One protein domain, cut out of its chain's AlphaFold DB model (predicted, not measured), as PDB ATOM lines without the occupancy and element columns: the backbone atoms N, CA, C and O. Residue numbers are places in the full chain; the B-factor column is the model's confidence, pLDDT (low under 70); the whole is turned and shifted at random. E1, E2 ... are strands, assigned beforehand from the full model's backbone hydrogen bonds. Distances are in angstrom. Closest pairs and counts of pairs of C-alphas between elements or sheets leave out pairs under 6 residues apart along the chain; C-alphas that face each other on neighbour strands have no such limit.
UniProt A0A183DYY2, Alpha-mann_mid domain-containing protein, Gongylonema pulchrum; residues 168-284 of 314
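This is residues 168 to 284 of the 314 residues of the protein "Alpha-mann_mid domain-containing protein" of Gongylonema pulchrum (UniProt A0A183DYY2). The domain is elongated: a sandwich of two three-stranded sheets, E1 E8 E3 and E2 E7 E4, makes one end, and two small separate strand pairs, the hairpin E5 and E6 and the parallel pair E9 and E10, make the other. E4 joins the two ends by running on into E5, and short pairings tie residues 168 to 169 to E2 and residues 262 to 263 to E4. The printed part has 117 residues, with no named helix and ten strands in the order E1 to E10; both sheets of the sandwich are antiparallel. The class is all strand, though under half of the residues, 57 of 117, are in named elements. The whole is only just compact, close to loose, with a radius of gyration of the C-alphas of 16.2 A and spans of 47 by 28 by 26 A.

E1, residues 174 to 179, begins at C-alpha 174 (191.543, 88.321, 218.588). E2 is residues 185 to 193, 24.0 A long, E3 residues 198 to 202, and E4 residues 212 to 216. E5 is residues 218 to 221 and E6 residues 224 to 227. E7, residues 237 to 245, is 24.2 A long, and E8, residues 249 to 257, is 26.7 A long. E9 is residues 266 to 268, and E10, residues 280 to 282, ends at C-alpha 282 (187.664, 86.364, 181.908).

In the sandwich, two sheets face to face, the parts that face each other are 9.7 A centre to centre and the best planes are 21 degrees apart. E8 is the inner strand of one sheet, antiparallel to E1, with N 177 and O 251 2.9 A apart, and to E3, with N 201 and O 254 2.9 A apart, within hydrogen-bond range. E7 is the inner strand of the other, antiparallel to E2, with N 189 and O 241 2.9 A apart, and to E4, with N 215 and O 238 2.8 A apart. Between the sheets, the closest C-alphas of E1 and E7 are those of Asn 179 and Ile 245, 6.3 A apart. E4 runs on into E5 at 28 degrees across a break of one residue. In the hairpin E5 and E6, N 219 and O 226 are 2.9 A apart. E9 and E10 are parallel, with N 281 and O 266 2.8 A apart. E5 and E9 are apart, and so are E6 and E10.

The C-alphas farthest apart, those of Gly 182 and Gly 272, are 48.6 A apart. The printed part has no cut, and the link E9 to E10, of 11 residues, is long. The mean pLDDT of the printed part is 83.4, and it is under 70 at residues 204 to 207, 228 to 235 and 271 to 274.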
ATOM      1  N   VAL A 168     196.678  95.575 209.689       88.69
ATOM      2  CA  VAL A 168     196.911  94.188 209.308       88.69
ATOM      3  C   VAL A 168     196.957  93.319 210.563       88.69
ATOM      4  O   VAL A 168     197.835  93.486 211.411       88.69
ATOM      5  N   VAL A 169     196.011  92.393 210.678       87.81
ATOM      6  CA  VAL A 169     195.887  91.455 211.793       87.81
ATOM      7  C   VAL A 169     196.688  90.175 211.533       87.81
ATOM      8  O   VAL A 169     196.954  89.786 210.391       87.81
ATOM      9  N   THR A 170     197.119  89.527 212.614       85.25
ATOM     10  CA  THR A 170     197.979  88.330 212.585       85.25
ATOM     11  C   THR A 170     197.214  87.076 213.011       85.25
ATOM     12  O   THR A 170     196.140  87.163 213.604       85.25
ATOM     13  N   SER A 171     197.793  85.894 212.784       81.12
ATOM     14  CA  SER A 171     197.221  84.592 213.175       81.12
ATOM     15  C   SER A 171     197.134  84.340 214.689       81.12
ATOM     16  O   SER A 171     196.669  83.285 215.107       81.12
ATOM     17  N   ALA A 172     197.578  85.287 215.518       83.12
ATOM     18  CA  ALA A 172     197.396  85.269 216.971       83.12
ATOM     19  C   ALA A 172     196.403  86.341 217.459       83.12
ATOM     20  O   ALA A 172     196.152  86.458 218.659       83.12
ATOM     21  N   SER A 173     195.850  87.143 216.546       88.00
ATOM     22  CA  SER A 173     194.966  88.254 216.892       88.00
ATOM     23  C   SER A 173     193.569  87.767 217.286       88.00
ATOM     24  O   SER A 173     193.030  86.809 216.730       88.00
ATOM     25  N   THR A 174     192.959  88.472 218.237       90.00
ATOM     26  CA  THR A 174     191.543  88.321 218.588       90.00
ATOM     27  C   THR A 174     190.791  89.549 218.107       90.00
ATOM     28  O   THR A 174     191.132  90.671 218.477       90.00
ATOM     29  N   LEU A 175     189.760  89.339 217.298       92.50
ATOM     30  CA  LEU A 175     188.833  90.383 216.891       92.50
ATOM     31  C   LEU A 175     187.721  90.491 217.929       92.50
ATOM     32  O   LEU A 175     187.134  89.487 218.337       92.50
ATOM     33  N   ILE A 176     187.413  91.716 218.335       92.69
ATOM     34  CA  ILE A 176     186.313  92.026 219.243       92.69
ATOM     35  C   ILE A 176     185.329  92.880 218.461       92.69
ATOM     36  O   ILE A 176     185.694  93.938 217.952       92.69
ATOM     37  N   VAL A 177     184.083  92.427 218.371       93.81
ATOM     38  CA  VAL A 177     183.022  93.160 217.687       93.81
ATOM     39  C   VAL A 177     181.921  93.475 218.681       93.81
ATOM     40  O   VAL A 177     181.445  92.585 219.384       93.81
ATOM     41  N   PHE A 178     181.514  94.739 218.730       93.44
ATOM     42  CA  PHE A 178     180.419  95.209 219.565       93.44
ATOM     43  C   PHE A 178     179.226  95.615 218.701       93.44
ATOM     44  O   PHE A 178     179.374  96.366 217.737       93.44
ATOM     45  N   ASN A 179     178.037  95.134 219.054       93.25
ATOM     46  CA  ASN A 179     176.786  95.561 218.439       93.25
ATOM     47  C   ASN A 179     176.077  96.564 219.353       93.25
ATOM     48  O   ASN A 179     175.573  96.174 220.398       93.25
ATOM     49  N   SER A 180     175.989  97.831 218.944       90.38
ATOM     50  CA  SER A 180     175.303  98.901 219.693       90.38
ATOM     51  C   SER A 180     173.797  99.017 219.394       90.38
ATOM     52  O   SER A 180     173.136  99.975 219.817       90.38
ATOM     53  N   LEU A 181     173.231  98.074 218.635       90.88
ATOM     54  CA  LEU A 181     171.805  98.026 218.320       90.88
ATOM     55  C   LEU A 181     171.047  97.144 219.315       90.88
ATOM     56  O   LEU A 181     171.543  96.116 219.770       90.88
ATOM     57  N   GLY A 182     169.786  97.503 219.568       91.75
ATOM     58  CA  GLY A 182     168.841  96.713 220.366       91.75
ATOM     59  C   GLY A 182     168.302  95.465 219.658       91.75
ATOM     60  O   GLY A 182     167.354  94.856 220.138       91.75
ATOM     61  N   LYS A 183     168.885  95.073 218.519       94.38
ATOM     62  CA  LYS A 183     168.507  93.877 217.757       94.38
ATOM     63  C   LYS A 183     169.735  93.069 217.354       94.38
ATOM     64  O   LYS A 183     170.833  93.614 217.251       94.38
ATOM     65  N   LYS A 184     169.530  91.772 217.112       93.12
ATOM     66  CA  LYS A 184     170.548  90.871 216.562       93.12
ATOM     67  C   LYS A 184     170.966  91.368 215.175       93.12
ATOM     68  O   LYS A 184     170.117  91.774 214.383       93.12
ATOM     69  N   VAL A 185     172.265  91.330 214.896       91.50
ATOM     70  CA  VAL A 185     172.847  91.733 213.611       91.50
ATOM     71  C   VAL A 185     173.617  90.561 213.023       91.50
ATOM     72  O   VAL A 185     174.424  89.944 213.713       91.50
ATOM     73  N   ALA A 186     173.366  90.283 211.749       90.69
ATOM     74  CA  ALA A 186     174.157  89.396 210.910       90.69
ATOM     75  C   ALA A 186     174.821  90.265 209.831       90.69
ATOM     76  O   ALA A 186     174.127  91.021 209.145       90.69
ATOM     77  N   LYS A 187     176.156  90.275 209.764       89.31
ATOM     78  CA  LYS A 187     176.906  91.143 208.842       89.31
ATOM     79  C   LYS A 187     178.233  90.512 208.446       89.31
ATOM     80  O   LYS A 187     178.914  89.923 209.283       89.31
ATOM     81  N   THR A 188     178.643  90.711 207.198       91.06
ATOM     82  CA  THR A 188     179.998  90.374 206.757       91.06
ATOM     83  C   THR A 188     181.002  91.397 207.288       91.06
ATOM     84  O   THR A 188     180.862  92.604 207.075       91.06
ATOM     85  N   ILE A 189     182.034  90.915 207.978       93.00
ATOM     86  CA  ILE A 189     183.143  91.724 208.492       93.00
ATOM     87  C   ILE A 189     184.407  91.325 207.745       93.00
ATOM     88  O   ILE A 189     184.676  90.141 207.585       93.00
ATOM     89  N   CYS A 190     185.185  92.314 207.303       93.12
ATOM     90  CA  CYS A 190     186.407  92.104 206.534       93.12
ATOM     91  C   CYS A 190     187.603  92.770 207.212       93.12
ATOM     92  O   CYS A 190     187.547  93.965 207.509       93.12
ATOM     93  N   VAL A 191     188.690  92.020 207.379       92.00
ATOM     94  CA  VAL A 191     189.956  92.469 207.980       92.00
ATOM     95  C   VAL A 191     191.129  92.200 207.041       92.00
ATOM     96  O   VAL A 191     191.044  91.347 206.155       92.00
ATOM     97  N   HIS A 192     192.233  92.922 207.223       91.81
ATOM     98  CA  HIS A 192     193.451  92.721 206.437       91.81
ATOM     99  C   HIS A 192     194.407  91.735 207.109       91.81
ATOM    100  O   HIS A 192     194.735  91.901 208.275       91.81
ATOM    101  N   VAL A 193     194.901  90.732 206.383       90.44
ATOM    102  CA  VAL A 193     195.796  89.675 206.894       90.44
ATOM    103  C   VAL A 193     197.050  89.555 206.031       90.44
ATOM    104  O   VAL A 193     197.002  89.776 204.826       90.44
ATOM    105  N   LYS A 194     198.191  89.180 206.625       87.88
ATOM    106  CA  LYS A 194     199.453  88.992 205.872       87.88
ATOM    107  C   LYS A 194     199.555  87.656 205.136       87.88
ATOM    108  O   LYS A 194     200.355  87.528 204.222       87.88
ATOM    109  N   SER A 195     198.807  86.649 205.577       87.94
ATOM    110  CA  SER A 195     198.935  85.269 205.104       87.94
ATOM    111  C   SER A 195     197.624  84.785 204.506       87.94
ATOM    112  O   SER A 195     196.557  85.190 204.958       87.94
ATOM    113  N   LEU A 196     197.717  83.897 203.515       88.69
ATOM    114  CA  LEU A 196     196.570  83.170 202.972       88.69
ATOM    115  C   LEU A 196     196.144  82.001 203.854       88.69
ATOM    116  O   LEU A 196     195.015  81.545 203.741       88.69
ATOM    117  N   ASN A 197     197.037  81.525 204.721       90.50
ATOM    118  CA  ASN A 197     196.806  80.378 205.593       90.50
ATOM    119  C   ASN A 197     196.309  80.861 206.957       90.50
ATOM    120  O   ASN A 197     196.929  80.604 207.994       90.50
ATOM    121  N   VAL A 198     195.193  81.589 206.939       91.44
ATOM    122  CA  VAL A 198     194.486  82.033 208.139       91.44
ATOM    123  C   VAL A 198     192.996  81.726 208.064       91.44
ATOM    124  O   VAL A 198     192.380  81.790 206.999       91.44
ATOM    125  N   VAL A 199     192.419  81.437 209.227       92.44
ATOM    126  CA  VAL A 199     190.996  81.153 209.418       92.44
ATOM    127  C   VAL A 199     190.460  81.876 210.652       92.44
ATOM    128  O   VAL A 199     191.187  82.106 211.620       92.44
ATOM    129  N   VAL A 200     189.177  82.231 210.622       92.31
ATOM    130  CA  VAL A 200     188.434  82.827 211.734       92.31
ATOM    131  C   VAL A 200     187.571  81.767 212.418       92.31
ATOM    132  O   VAL A 200     186.818  81.046 211.765       92.31
ATOM    133  N   HIS A 201     187.648  81.716 213.746       91.12
ATOM    134  CA  HIS A 201     186.782  80.907 214.605       91.12
ATOM    135  C   HIS A 201     185.964  81.808 215.527       91.12
ATOM    136  O   HIS A 201     186.477  82.807 216.041       91.12
ATOM    137  N   ALA A 202     184.709  81.452 215.789       89.88
ATOM    138  CA  ALA A 202     183.953  82.098 216.857       89.88
ATOM    139  C   ALA A 202     184.507  81.658 218.223       89.88
ATOM    140  O   ALA A 202     184.770  80.482 218.446       89.88
ATOM    141  N   ALA A 203     184.676  82.589 219.165       83.56
ATOM    142  CA  ALA A 203     185.182  82.250 220.501       83.56
ATOM    143  C   ALA A 203     184.110  81.650 221.434       83.56
ATOM    144  O   ALA A 203     184.419  81.257 222.554       83.56
ATOM    145  N   SER A 204     182.839  81.672 221.031       68.94
ATOM    146  CA  SER A 204     181.683  81.323 221.864       68.94
ATOM    147  C   SER A 204     180.859  80.231 221.184       68.94
ATOM    148  O   SER A 204     179.792  80.512 220.642       68.94
ATOM    149  N   GLY A 205     181.385  79.011 221.176       59.69
ATOM    150  CA  GLY A 205     180.766  77.820 220.593       59.69
ATOM    151  C   GLY A 205     181.773  76.667 220.535       59.69
ATOM    152  O   GLY A 205     182.923  76.868 220.944       59.69
ATOM    153  N   PRO A 206     181.387  75.485 220.016       52.03
ATOM    154  CA  PRO A 206     182.358  74.515 219.510       52.03
ATOM    155  C   PRO A 206     183.309  75.239 218.544       52.03
ATOM    156  O   PRO A 206     183.007  76.344 218.099       52.03
ATOM    157  N   SER A 207     184.481  74.679 218.259       58.56
ATOM    158  CA  SER A 207     185.536  75.287 217.426       58.56
ATOM    159  C   SER A 207     185.137  75.443 215.940       58.56
ATOM    160  O   SER A 207     185.912  75.131 215.033       58.56
ATOM    161  N   ASP A 208     183.935  75.941 215.681       72.44
ATOM    162  CA  ASP A 208     183.279  76.028 214.403       72.44
ATOM    163  C   ASP A 208     183.880  77.190 213.632       72.44
ATOM    164  O   ASP A 208     183.909  78.357 214.047       72.44
ATOM    165  N   ILE A 209     184.432  76.818 212.490       76.19
ATOM    166  CA  ILE A 209     184.844  77.752 211.465       76.19
ATOM    167  C   ILE A 209     183.594  78.510 211.016       76.19
ATOM    168  O   ILE A 209     182.631  77.897 210.558       76.19
ATOM    169  N   VAL A 210     183.619  79.838 211.120       88.88
ATOM    170  CA  VAL A 210     182.551  80.678 210.564       88.88
ATOM    171  C   VAL A 210     182.670  80.731 209.036       88.88
ATOM    172  O   VAL A 210     183.796  80.652 208.525       88.88
ATOM    173  N   PRO A 211     181.558  80.885 208.289       91.00
ATOM    174  CA  PRO A 211     181.610  81.121 206.851       91.00
ATOM    175  C   PRO A 211     182.562  82.277 206.544       91.00
ATOM    176  O   PRO A 211     182.412  83.385 207.065       91.00
ATOM    177  N   GLN A 212     183.599  81.990 205.757       92.94
ATOM    178  CA  GLN A 212     184.704  82.910 205.514       92.94
ATOM    179  C   GLN A 212     185.286  82.748 204.110       92.94
ATOM    180  O   GLN A 212     185.287  81.648 203.560       92.94
ATOM    181  N   GLN A 213     185.814  83.836 203.556       92.94
ATOM    182  CA  GLN A 213     186.453  83.886 202.246       92.94
ATOM    183  C   GLN A 213     187.622  84.849 202.317       92.94
ATOM    184  O   GLN A 213     187.506  85.972 202.821       92.94
ATOM    185  N   ILE A 214     188.745  84.415 201.761       92.75
ATOM    186  CA  ILE A 214     189.905  85.274 201.569       92.75
ATOM    187  C   ILE A 214     189.951  85.784 200.135       92.75
ATOM    188  O   ILE A 214     189.648  85.059 199.186       92.75
ATOM    189  N   SER A 215     190.314  87.049 199.980       91.31
ATOM    190  CA  SER A 215     190.290  87.747 198.701       91.31
ATOM    191  C   SER A 215     191.496  88.686 198.575       91.31
ATOM    192  O   SER A 215     192.043  89.112 199.596       91.31
ATOM    193  N   PRO A 216     191.952  89.028 197.359       89.06
ATOM    194  CA  PRO A 216     193.017  90.013 197.191       89.06
ATOM    195  C   PRO A 216     192.519  91.418 197.549       89.06
ATOM    196  O   PRO A 216     191.353  91.745 197.341       89.06
ATOM    197  N   VAL A 217     193.406  92.286 198.028       85.81
ATOM    198  CA  VAL A 217     193.097  93.719 198.116       85.81
ATOM    199  C   VAL A 217     193.276  94.338 196.731       85.81
ATOM    200  O   VAL A 217     194.322  94.175 196.104       85.81
ATOM    201  N   VAL A 218     192.242  95.022 196.244       82.50
ATOM    202  CA  VAL A 218     192.234  95.707 194.946       82.50
ATOM    203  C   VAL A 218     192.255  97.211 195.200       82.50
ATOM    204  O   VAL A 218     191.432  97.720 195.959       82.50
ATOM    205  N   GLN A 219     193.199  97.912 194.581       79.06
ATOM    206  CA  GLN A 219     193.385  99.356 194.709       79.06
ATOM    207  C   GLN A 219     193.409  99.998 193.325       79.06
ATOM    208  O   GLN A 219     193.871  99.389 192.366       79.06
ATOM    209  N   PHE A 220     192.933 101.234 193.234       79.06
ATOM    210  CA  PHE A 220     193.059 102.055 192.036       79.06
ATOM    211  C   PHE A 220     194.022 103.199 192.349       79.06
ATOM    212  O   PHE A 220     193.709 104.044 193.188       79.06
ATOM    213  N   ILE A 221     195.211 103.170 191.752       77.69
ATOM    214  CA  ILE A 221     196.299 104.123 192.011       77.69
ATOM    215  C   ILE A 221     196.776 104.636 190.655       77.69
ATOM    216  O   ILE A 221     196.979 103.836 189.747       77.69
ATOM    217  N   ASP A 222     196.901 105.955 190.509       79.81
ATOM    218  CA  ASP A 222     197.416 106.617 189.299       79.81
ATOM    219  C   ASP A 222     196.741 106.164 187.991       79.81
ATOM    220  O   ASP A 222     197.374 105.993 186.951       79.81
ATOM    221  N   GLY A 223     195.423 105.945 188.041       77.50
ATOM    222  CA  GLY A 223     194.644 105.520 186.875       77.50
ATOM    223  C   GLY A 223     194.726 104.023 186.559       77.50
ATOM    224  O   GLY A 223     194.160 103.589 185.556       77.50
ATOM    225  N   GLN A 224     195.399 103.223 187.393       76.69
ATOM    226  CA  GLN A 224     195.621 101.796 187.167       76.69
ATOM    227  C   GLN A 224     195.093 100.932 188.318       76.69
ATOM    228  O   GLN A 224     195.194 101.270 189.500       76.69
ATOM    229  N   TRP A 225     194.535  99.770 187.965       76.38
ATOM    230  CA  TRP A 225     194.102  98.765 188.932       76.38
ATOM    231  C   TRP A 225     195.289  97.934 189.414       76.38
ATOM    232  O   TRP A 225     195.824  97.102 188.688       76.38
ATOM    233  N   ASN A 226     195.643  98.119 190.679       75.12
ATOM    234  CA  ASN A 226     196.646  97.341 191.381       75.12
ATOM    235  C   ASN A 226     195.970  96.270 192.233       75.12
ATOM    236  O   ASN A 226     195.324  96.555 193.245       75.12
ATOM    237  N   ILE A 227     196.137  95.015 191.829       73.56
ATOM    238  CA  ILE A 227     195.688  93.860 192.603       73.56
ATOM    239  C   ILE A 227     196.870  93.385 193.436       73.56
ATOM    240  O   ILE A 227     197.945  93.129 192.898       73.56
ATOM    241  N   SER A 228     196.678  93.271 194.750       64.75
ATOM    242  CA  SER A 228     197.668  92.723 195.678       64.75
ATOM    243  C   SER A 228     198.025  91.285 195.286       64.75
ATOM    244  O   SER A 228     197.351  90.334 195.690       64.75
ATOM    245  N   ALA A 229     199.044  91.144 194.438       55.28
ATOM    246  CA  ALA A 229     199.467  89.871 193.863       55.28
ATOM    247  C   ALA A 229     200.898  89.862 193.304       55.28
ATOM    248  O   ALA A 229     201.396  88.802 192.937       55.28
ATOM    249  N   THR A 230     201.576  91.005 193.230       44.06
ATOM    250  CA  THR A 230     202.855  91.122 192.527       44.06
ATOM    251  C   THR A 230     204.026  91.195 193.503       44.06
ATOM    252  O   THR A 230     204.382  92.261 193.985       44.06
ATOM    253  N   LEU A 231     204.566  90.006 193.802       43.78
ATOM    254  CA  LEU A 231     205.968  89.590 194.029       43.78
ATOM    255  C   LEU A 231     206.991  90.451 194.811       43.78
ATOM    256  O   LEU A 231     208.034  89.900 195.145       43.78
ATOM    257  N   PHE A 232     206.747  91.715 195.167       43.69
ATOM    258  CA  PHE A 232     207.779  92.580 195.762       43.69
ATOM    259  C   PHE A 232     207.324  93.482 196.919       43.69
ATOM    260  O   PHE A 232     208.172  94.063 197.589       43.69
ATOM    261  N   GLU A 233     206.032  93.532 197.257       48.53
ATOM    262  CA  GLU A 233     205.560  94.249 198.449       48.53
ATOM    263  C   GLU A 233     204.600  93.390 199.278       48.53
ATOM    264  O   GLU A 233     203.708  92.734 198.742       48.53
ATOM    265  N   LEU A 234     204.783  93.414 200.604       57.22
ATOM    266  CA  LEU A 234     204.003  92.729 201.648       57.22
ATOM    267  C   LEU A 234     202.554  93.261 201.743       57.22
ATOM    268  O   LEU A 234     202.100  93.676 202.813       57.22
ATOM    269  N   LYS A 235     201.826  93.311 200.625       69.06
ATOM    270  CA  LYS A 235     200.452  93.809 200.583       69.06
ATOM    271  C   LYS A 235     199.509  92.795 201.248       69.06
ATOM    272  O   LYS A 235     199.667  91.587 201.056       69.06
ATOM    273  N   PRO A 236     198.558  93.255 202.079       83.38
ATOM    274  CA  PRO A 236     197.675  92.360 202.807       83.38
ATOM    275  C   PRO A 236     196.624  91.726 201.888       83.38
ATOM    276  O   PRO A 236     196.206  92.302 200.886       83.38
ATOM    277  N   PHE A 237     196.128  90.561 202.291       88.88
ATOM    278  CA  PHE A 237     194.893  89.974 201.781       88.88
ATOM    279  C   PHE A 237     193.703  90.453 202.614       88.88
ATOM    280  O   PHE A 237     193.858  90.858 203.765       88.88
ATOM    281  N   GLN A 238     192.502  90.370 202.057       91.75
ATOM    282  CA  GLN A 238     191.262  90.672 202.754       91.75
ATOM    283  C   GLN A 238     190.561  89.371 203.149       91.75
ATOM    284  O   GLN A 238     190.108  88.618 202.290       91.75
ATOM    285  N   LEU A 239     190.462  89.114 204.450       92.69
ATOM    286  CA  LEU A 239     189.701  88.001 205.006       92.69
ATOM    287  C   LEU A 239     188.344  88.518 205.469       92.69
ATOM    288  O   LEU A 239     188.272  89.325 206.398       92.69
ATOM    289  N   CYS A 240     187.281  88.060 204.821       94.06
ATOM    290  CA  CYS A 240     185.912  88.380 205.190       94.06
ATOM    291  C   CYS A 240     185.244  87.164 205.833       94.06
ATOM    292  O   CYS A 240     185.487  86.037 205.411       94.06
ATOM    293  N   PHE A 241     184.395  87.385 206.832       92.88
ATOM    294  CA  PHE A 241     183.634  86.333 207.500       92.88
ATOM    295  C   PHE A 241     182.246  86.823 207.905       92.88
ATOM    296  O   PHE A 241     182.042  88.021 208.134       92.88
ATOM    297  N   HIS A 242     181.288  85.905 207.985       91.19
ATOM    298  CA  HIS A 242     179.942  86.220 208.439       91.19
ATOM    299  C   HIS A 242     179.876  86.239 209.971       91.19
ATOM    300  O   HIS A 242     180.210  85.265 210.646       91.19
ATOM    301  N   ALA A 243     179.488  87.386 210.531       90.88
ATOM    302  CA  ALA A 243     179.439  87.621 211.965       90.88
ATOM    303  C   ALA A 243     177.995  87.789 212.436       90.88
ATOM    304  O   ALA A 243     177.271  88.666 211.959       90.88
ATOM    305  N   VAL A 244     177.605  87.002 213.441       91.56
ATOM    306  CA  VAL A 244     176.270  87.044 214.047       91.56
ATOM    307  C   VAL A 244     176.371  87.499 215.502       91.56
ATOM    308  O   VAL A 244     176.913  86.808 216.369       91.56
ATOM    309  N   ILE A 245     175.844  88.688 215.786       90.94
ATOM    310  CA  ILE A 245     176.084  89.415 217.035       90.94
ATOM    311  C   ILE A 245     174.745  89.729 217.717       90.94
ATOM    312  O   ILE A 245     173.895  90.391 217.112       90.94
ATOM    313  N   PRO A 246     174.519  89.267 218.961       93.12
ATOM    314  CA  PRO A 246     173.310  89.590 219.717       93.12
ATOM    315  C   PRO A 246     173.145  91.100 219.980       93.12
ATOM    316  O   PRO A 246     174.118  91.854 219.850       93.12
ATOM    317  N   PRO A 247     171.940  91.560 220.358       93.44
ATOM    318  CA  PRO A 247     171.703  92.943 220.777       93.44
ATOM    319  C   PRO A 247     172.669  93.406 221.875       93.44
ATOM    320  O   PRO A 247     172.925  92.637 222.797       93.44
ATOM    321  N   VAL A 248     173.159  94.650 221.798       90.56
ATOM    322  CA  VAL A 248     173.939  95.334 222.860       90.56
ATOM    323  C   VAL A 248     175.005  94.427 223.498       90.56
ATOM    324  O   VAL A 248     175.072  94.258 224.713       90.56
ATOM    325  N   SER A 249     175.813  93.763 222.668       91.06
ATOM    326  CA  SER A 249     176.714  92.702 223.134       91.06
ATOM    327  C   SER A 249     178.038  92.661 222.382       91.06
ATOM    328  O   SER A 249     178.165  93.161 221.261       91.06
ATOM    329  N   PHE A 250     179.025  92.032 223.022       90.94
ATOM    330  CA  PHE A 250     180.317  91.720 222.427       90.94
ATOM    331  C   PHE A 250     180.335  90.300 221.860       90.94
ATOM    332  O   PHE A 250     179.830  89.357 222.475       90.94
ATOM    333  N   ARG A 251     181.022  90.126 220.732       90.50
ATOM    334  CA  ARG A 251     181.453  88.826 220.210       90.50
ATOM    335  C   ARG A 251     182.951  88.850 219.946       90.50
ATOM    336  O   ARG A 251     183.477  89.826 219.417       90.50
ATOM    337  N   LYS A 252     183.626  87.765 220.324       90.69
ATOM    338  CA  LYS A 252     185.050  87.554 220.060       90.69
ATOM    339  C   LYS A 252     185.212  86.551 218.923       90.69
ATOM    340  O   LYS A 252     184.544  85.517 218.921       90.69
ATOM    341  N   TYR A 253     186.123  86.847 218.008       91.38
ATOM    342  CA  TYR A 253     186.533  85.951 216.936       91.38
ATOM    343  C   TYR A 253     188.048  85.769 216.980       91.38
ATOM    344  O   TYR A 253     188.796  86.734 217.136       91.38
ATOM    345  N   LEU A 254     188.501  84.528 216.880       91.69
ATOM    346  CA  LEU A 254     189.903  84.153 216.968       91.69
ATOM    347  C   LEU A 254     190.434  83.935 215.560       91.69
ATOM    348  O   LEU A 254     189.917  83.088 214.834       91.69
ATOM    349  N   ILE A 255     191.475  84.673 215.185       91.19
ATOM    350  CA  ILE A 255     192.219  84.386 213.961       91.19
ATOM    351  C   ILE A 255     193.253  83.326 214.316       91.19
ATOM    352  O   ILE A 255     193.933  83.449 215.336       91.19
ATOM    353  N   ARG A 256     193.341  82.274 213.505       91.44
ATOM    354  CA  ARG A 256     194.267  81.150 213.678       91.44
ATOM    355  C   ARG A 256     194.931  80.804 212.354       91.44
ATOM    356  O   ARG A 256     194.409  81.128 211.290       91.44
ATOM    357  N   SER A 257     196.085  80.149 212.426       91.75
ATOM    358  CA  SER A 257     196.705  79.541 211.249       91.75
ATOM    359  C   SER A 257     195.840  78.380 210.761       91.75
ATOM    360  O   SER A 257     195.436  77.534 211.555       91.75
ATOM    361  N   GLY A 258     195.565  78.338 209.465       88.81
ATOM    362  CA  GLY A 258     194.748  77.293 208.852       88.81
ATOM    363  C   GLY A 258     194.388  77.654 207.421       88.81
ATOM    364  O   GLY A 258     194.475  78.810 207.031       88.81
ATOM    365  N   SER A 259     193.995  76.682 206.612       85.88
ATOM    366  CA  SER A 259     193.712  76.930 205.197       85.88
ATOM    367  C   SER A 259     192.242  77.341 205.019       85.88
ATOM    368  O   SER A 259     191.360  76.533 205.329       85.88
ATOM    369  N   PRO A 260     191.932  78.564 204.542       80.25
ATOM    370  CA  PRO A 260     190.557  78.975 204.297       80.25
ATOM    371  C   PRO A 260     189.954  78.115 203.188       80.25
ATOM    372  O   PRO A 260     190.584  77.872 202.159       80.25
ATOM    373  N   LYS A 261     188.713  77.667 203.403       80.38
ATOM    374  CA  LYS A 261     188.006  76.795 202.455       80.38
ATOM    375  C   LYS A 261     187.655  77.513 201.150       80.38
ATOM    376  O   LYS A 261     187.656  76.885 200.099       80.38
ATOM    377  N   LEU A 262     187.373  78.817 201.215       88.81
ATOM    378  CA  LEU A 262     186.950  79.621 200.071       88.81
ATOM    379  C   LEU A 262     187.956  80.739 199.790       88.81
ATOM    380  O   LEU A 262     188.277  81.557 200.658       88.81
ATOM    381  N   LYS A 263     188.432  80.787 198.545       90.00
ATOM    382  CA  LYS A 263     189.229  81.885 197.991       90.00
ATOM    383  C   LYS A 263     188.424  82.576 196.898       90.00
ATOM    384  O   LYS A 263     187.715  81.913 196.148       90.00
ATOM    385  N   ALA A 264     188.538  83.895 196.802       89.69
ATOM    386  CA  ALA A 264     187.874  84.647 195.749       89.69
ATOM    387  C   ALA A 264     188.447  84.320 194.363       89.69
ATOM    388  O   ALA A 264     189.659  84.194 194.190       89.69
ATOM    389  N   THR A 265     187.570  84.285 193.366       87.00
ATOM    390  CA  THR A 265     187.959  84.292 191.954       87.00
ATOM    391  C   THR A 265     187.993  85.726 191.445       87.00
ATOM    392  O   THR A 265     187.054  86.499 191.658       87.00
ATOM    393  N   ILE A 266     189.075  86.088 190.766       85.81
ATOM    394  CA  ILE A 266     189.259  87.399 190.152       85.81
ATOM    395  C   ILE A 266     188.722  87.326 188.724       85.81
ATOM    396  O   ILE A 266     189.180  86.499 187.943       85.81
ATOM    397  N   ARG A 267     187.775  88.200 188.368       84.88
ATOM    398  CA  ARG A 267     187.285  88.326 186.988       84.88
ATOM    399  C   ARG A 267     187.729  89.646 186.384       84.88
ATOM    400  O   ARG A 267     187.444  90.690 186.967       84.88
ATOM    401  N   VAL A 268     188.418  89.604 185.244       82.56
ATOM    402  CA  VAL A 268     188.979  90.796 184.581       82.56
ATOM    403  C   VAL A 268     188.715  90.788 183.078       82.56
ATOM    404  O   VAL A 268     188.653  89.729 182.457       82.56
ATOM    405  N   ASN A 269     188.552  91.980 182.500       79.38
ATOM    406  CA  ASN A 269     188.389  92.197 181.054       79.38
ATOM    407  C   ASN A 269     189.680  92.717 180.384       79.38
ATOM    408  O   ASN A 269     189.674  93.145 179.237       79.38
ATOM    409  N   PHE A 270     190.796  92.741 181.115       74.94
ATOM    410  CA  PHE A 270     192.090  93.191 180.613       74.94
ATOM    411  C   PHE A 270     193.154  92.125 180.869       74.94
ATOM    412  O   PHE A 270     193.084  91.368 181.840       74.94
ATOM    413  N   SER A 271     194.126  92.050 179.965       68.69
ATOM    414  CA  SER A 271     195.277  91.158 180.067       68.69
ATOM    415  C   SER A 271     196.348  91.741 180.999       68.69
ATOM    416  O   SER A 271     196.334  92.923 181.332       68.69
ATOM    417  N   GLY A 272     197.282  90.900 181.450       65.19
ATOM    418  CA  GLY A 272     198.441  91.339 182.242       65.19
ATOM    419  C   GLY A 272     198.284  91.246 183.761       65.19
ATOM    420  O   GLY A 272     199.252  91.467 184.482       65.19
ATOM    421  N   VAL A 273     197.116  90.845 184.273       68.94
ATOM    422  CA  VAL A 273     196.987  90.458 185.685       68.94
ATOM    423  C   VAL A 273     197.546  89.053 185.856       68.94
ATOM    424  O   VAL A 273     196.949  88.085 185.391       68.94
ATOM    425  N   GLN A 274     198.676  88.933 186.545       65.81
ATOM    426  CA  GLN A 274     199.176  87.646 187.018       65.81
ATOM    427  C   GLN A 274     199.000  87.542 188.530       65.81
ATOM    428  O   GLN A 274     199.335  88.460 189.277       65.81
ATOM    429  N   ASN A 275     198.442  86.421 188.982       72.12
ATOM    430  CA  ASN A 275     198.242  86.131 190.393       72.12
ATOM    431  C   ASN A 275     198.431  84.631 190.624       72.12
ATOM    432  O   ASN A 275     197.706  83.823 190.054       72.12
ATOM    433  N   SER A 276     199.398  84.259 191.460       73.12
ATOM    434  CA  SER A 276     199.658  82.858 191.813       73.12
ATOM    435  C   SER A 276     198.722  82.324 192.903       73.12
ATOM    436  O   SER A 276     198.626  81.118 193.106       73.12
ATOM    437  N   ASN A 277     198.034  83.212 193.621       83.00
ATOM    438  CA  ASN A 277     197.295  82.890 194.838       83.00
ATOM    439  C   ASN A 277     195.781  82.750 194.635       83.00
ATOM    440  O   ASN A 277     195.112  82.116 195.458       83.00
ATOM    441  N   PHE A 278     195.250  83.353 193.570       86.88
ATOM    442  CA  PHE A 278     193.825  83.409 193.258       86.88
ATOM    443  C   PHE A 278     193.587  83.058 191.794       86.88
ATOM    444  O   PHE A 278     194.357  83.454 190.922       86.88
ATOM    445  N   VAL A 279     192.492  82.349 191.532       87.44
ATOM    446  CA  VAL A 279     192.078  81.993 190.172       87.44
ATOM    447  C   VAL A 279     191.664  83.257 189.423       87.44
ATOM    448  O   VAL A 279     190.929  84.086 189.969       87.44
ATOM    449  N   ILE A 280     192.126  83.390 188.181       85.06
ATOM    450  CA  ILE A 280     191.760  84.479 187.275       85.06
ATOM    451  C   ILE A 280     190.880  83.918 186.160       85.06
ATOM    452  O   ILE A 280     191.254  82.962 185.486       85.06
ATOM    453  N   GLU A 281     189.722  84.537 185.959       86.69
ATOM    454  CA  GLU A 281     188.763  84.211 184.905       86.69
ATOM    455  C   GLU A 281     188.481  85.446 184.028       86.69
ATOM    456  O   GLU A 281     188.550  86.582 184.511       86.69
ATOM    457  N   PRO A 282     188.118  85.262 182.747       83.62
ATOM    458  CA  PRO A 282     187.664  86.364 181.908       83.62
ATOM    459  C   PRO A 282     186.327  86.922 182.413       83.62
ATOM    460  O   PRO A 282     185.423  86.170 182.791       83.62
ATOM    461  N   LEU A 283     186.178  88.247 182.386       83.44
ATOM    462  CA  LEU A 283     184.911  88.906 182.693       83.44
ATOM    463  C   LEU A 283     183.918  88.681 181.540       83.44
ATOM    464  O   LEU A 283     184.102  89.188 180.439       83.44
ATOM    465  N   ARG A 284     182.866  87.905 181.803       81.50
ATOM    466  CA  ARG A 284     181.688  87.736 180.930       81.50
ATOM    467  C   ARG A 284     180.473  88.351 181.617       81.50
ATOM    468  O   ARG A 284     180.604  88.776 182.760       81.50
TER     469      ARG A 284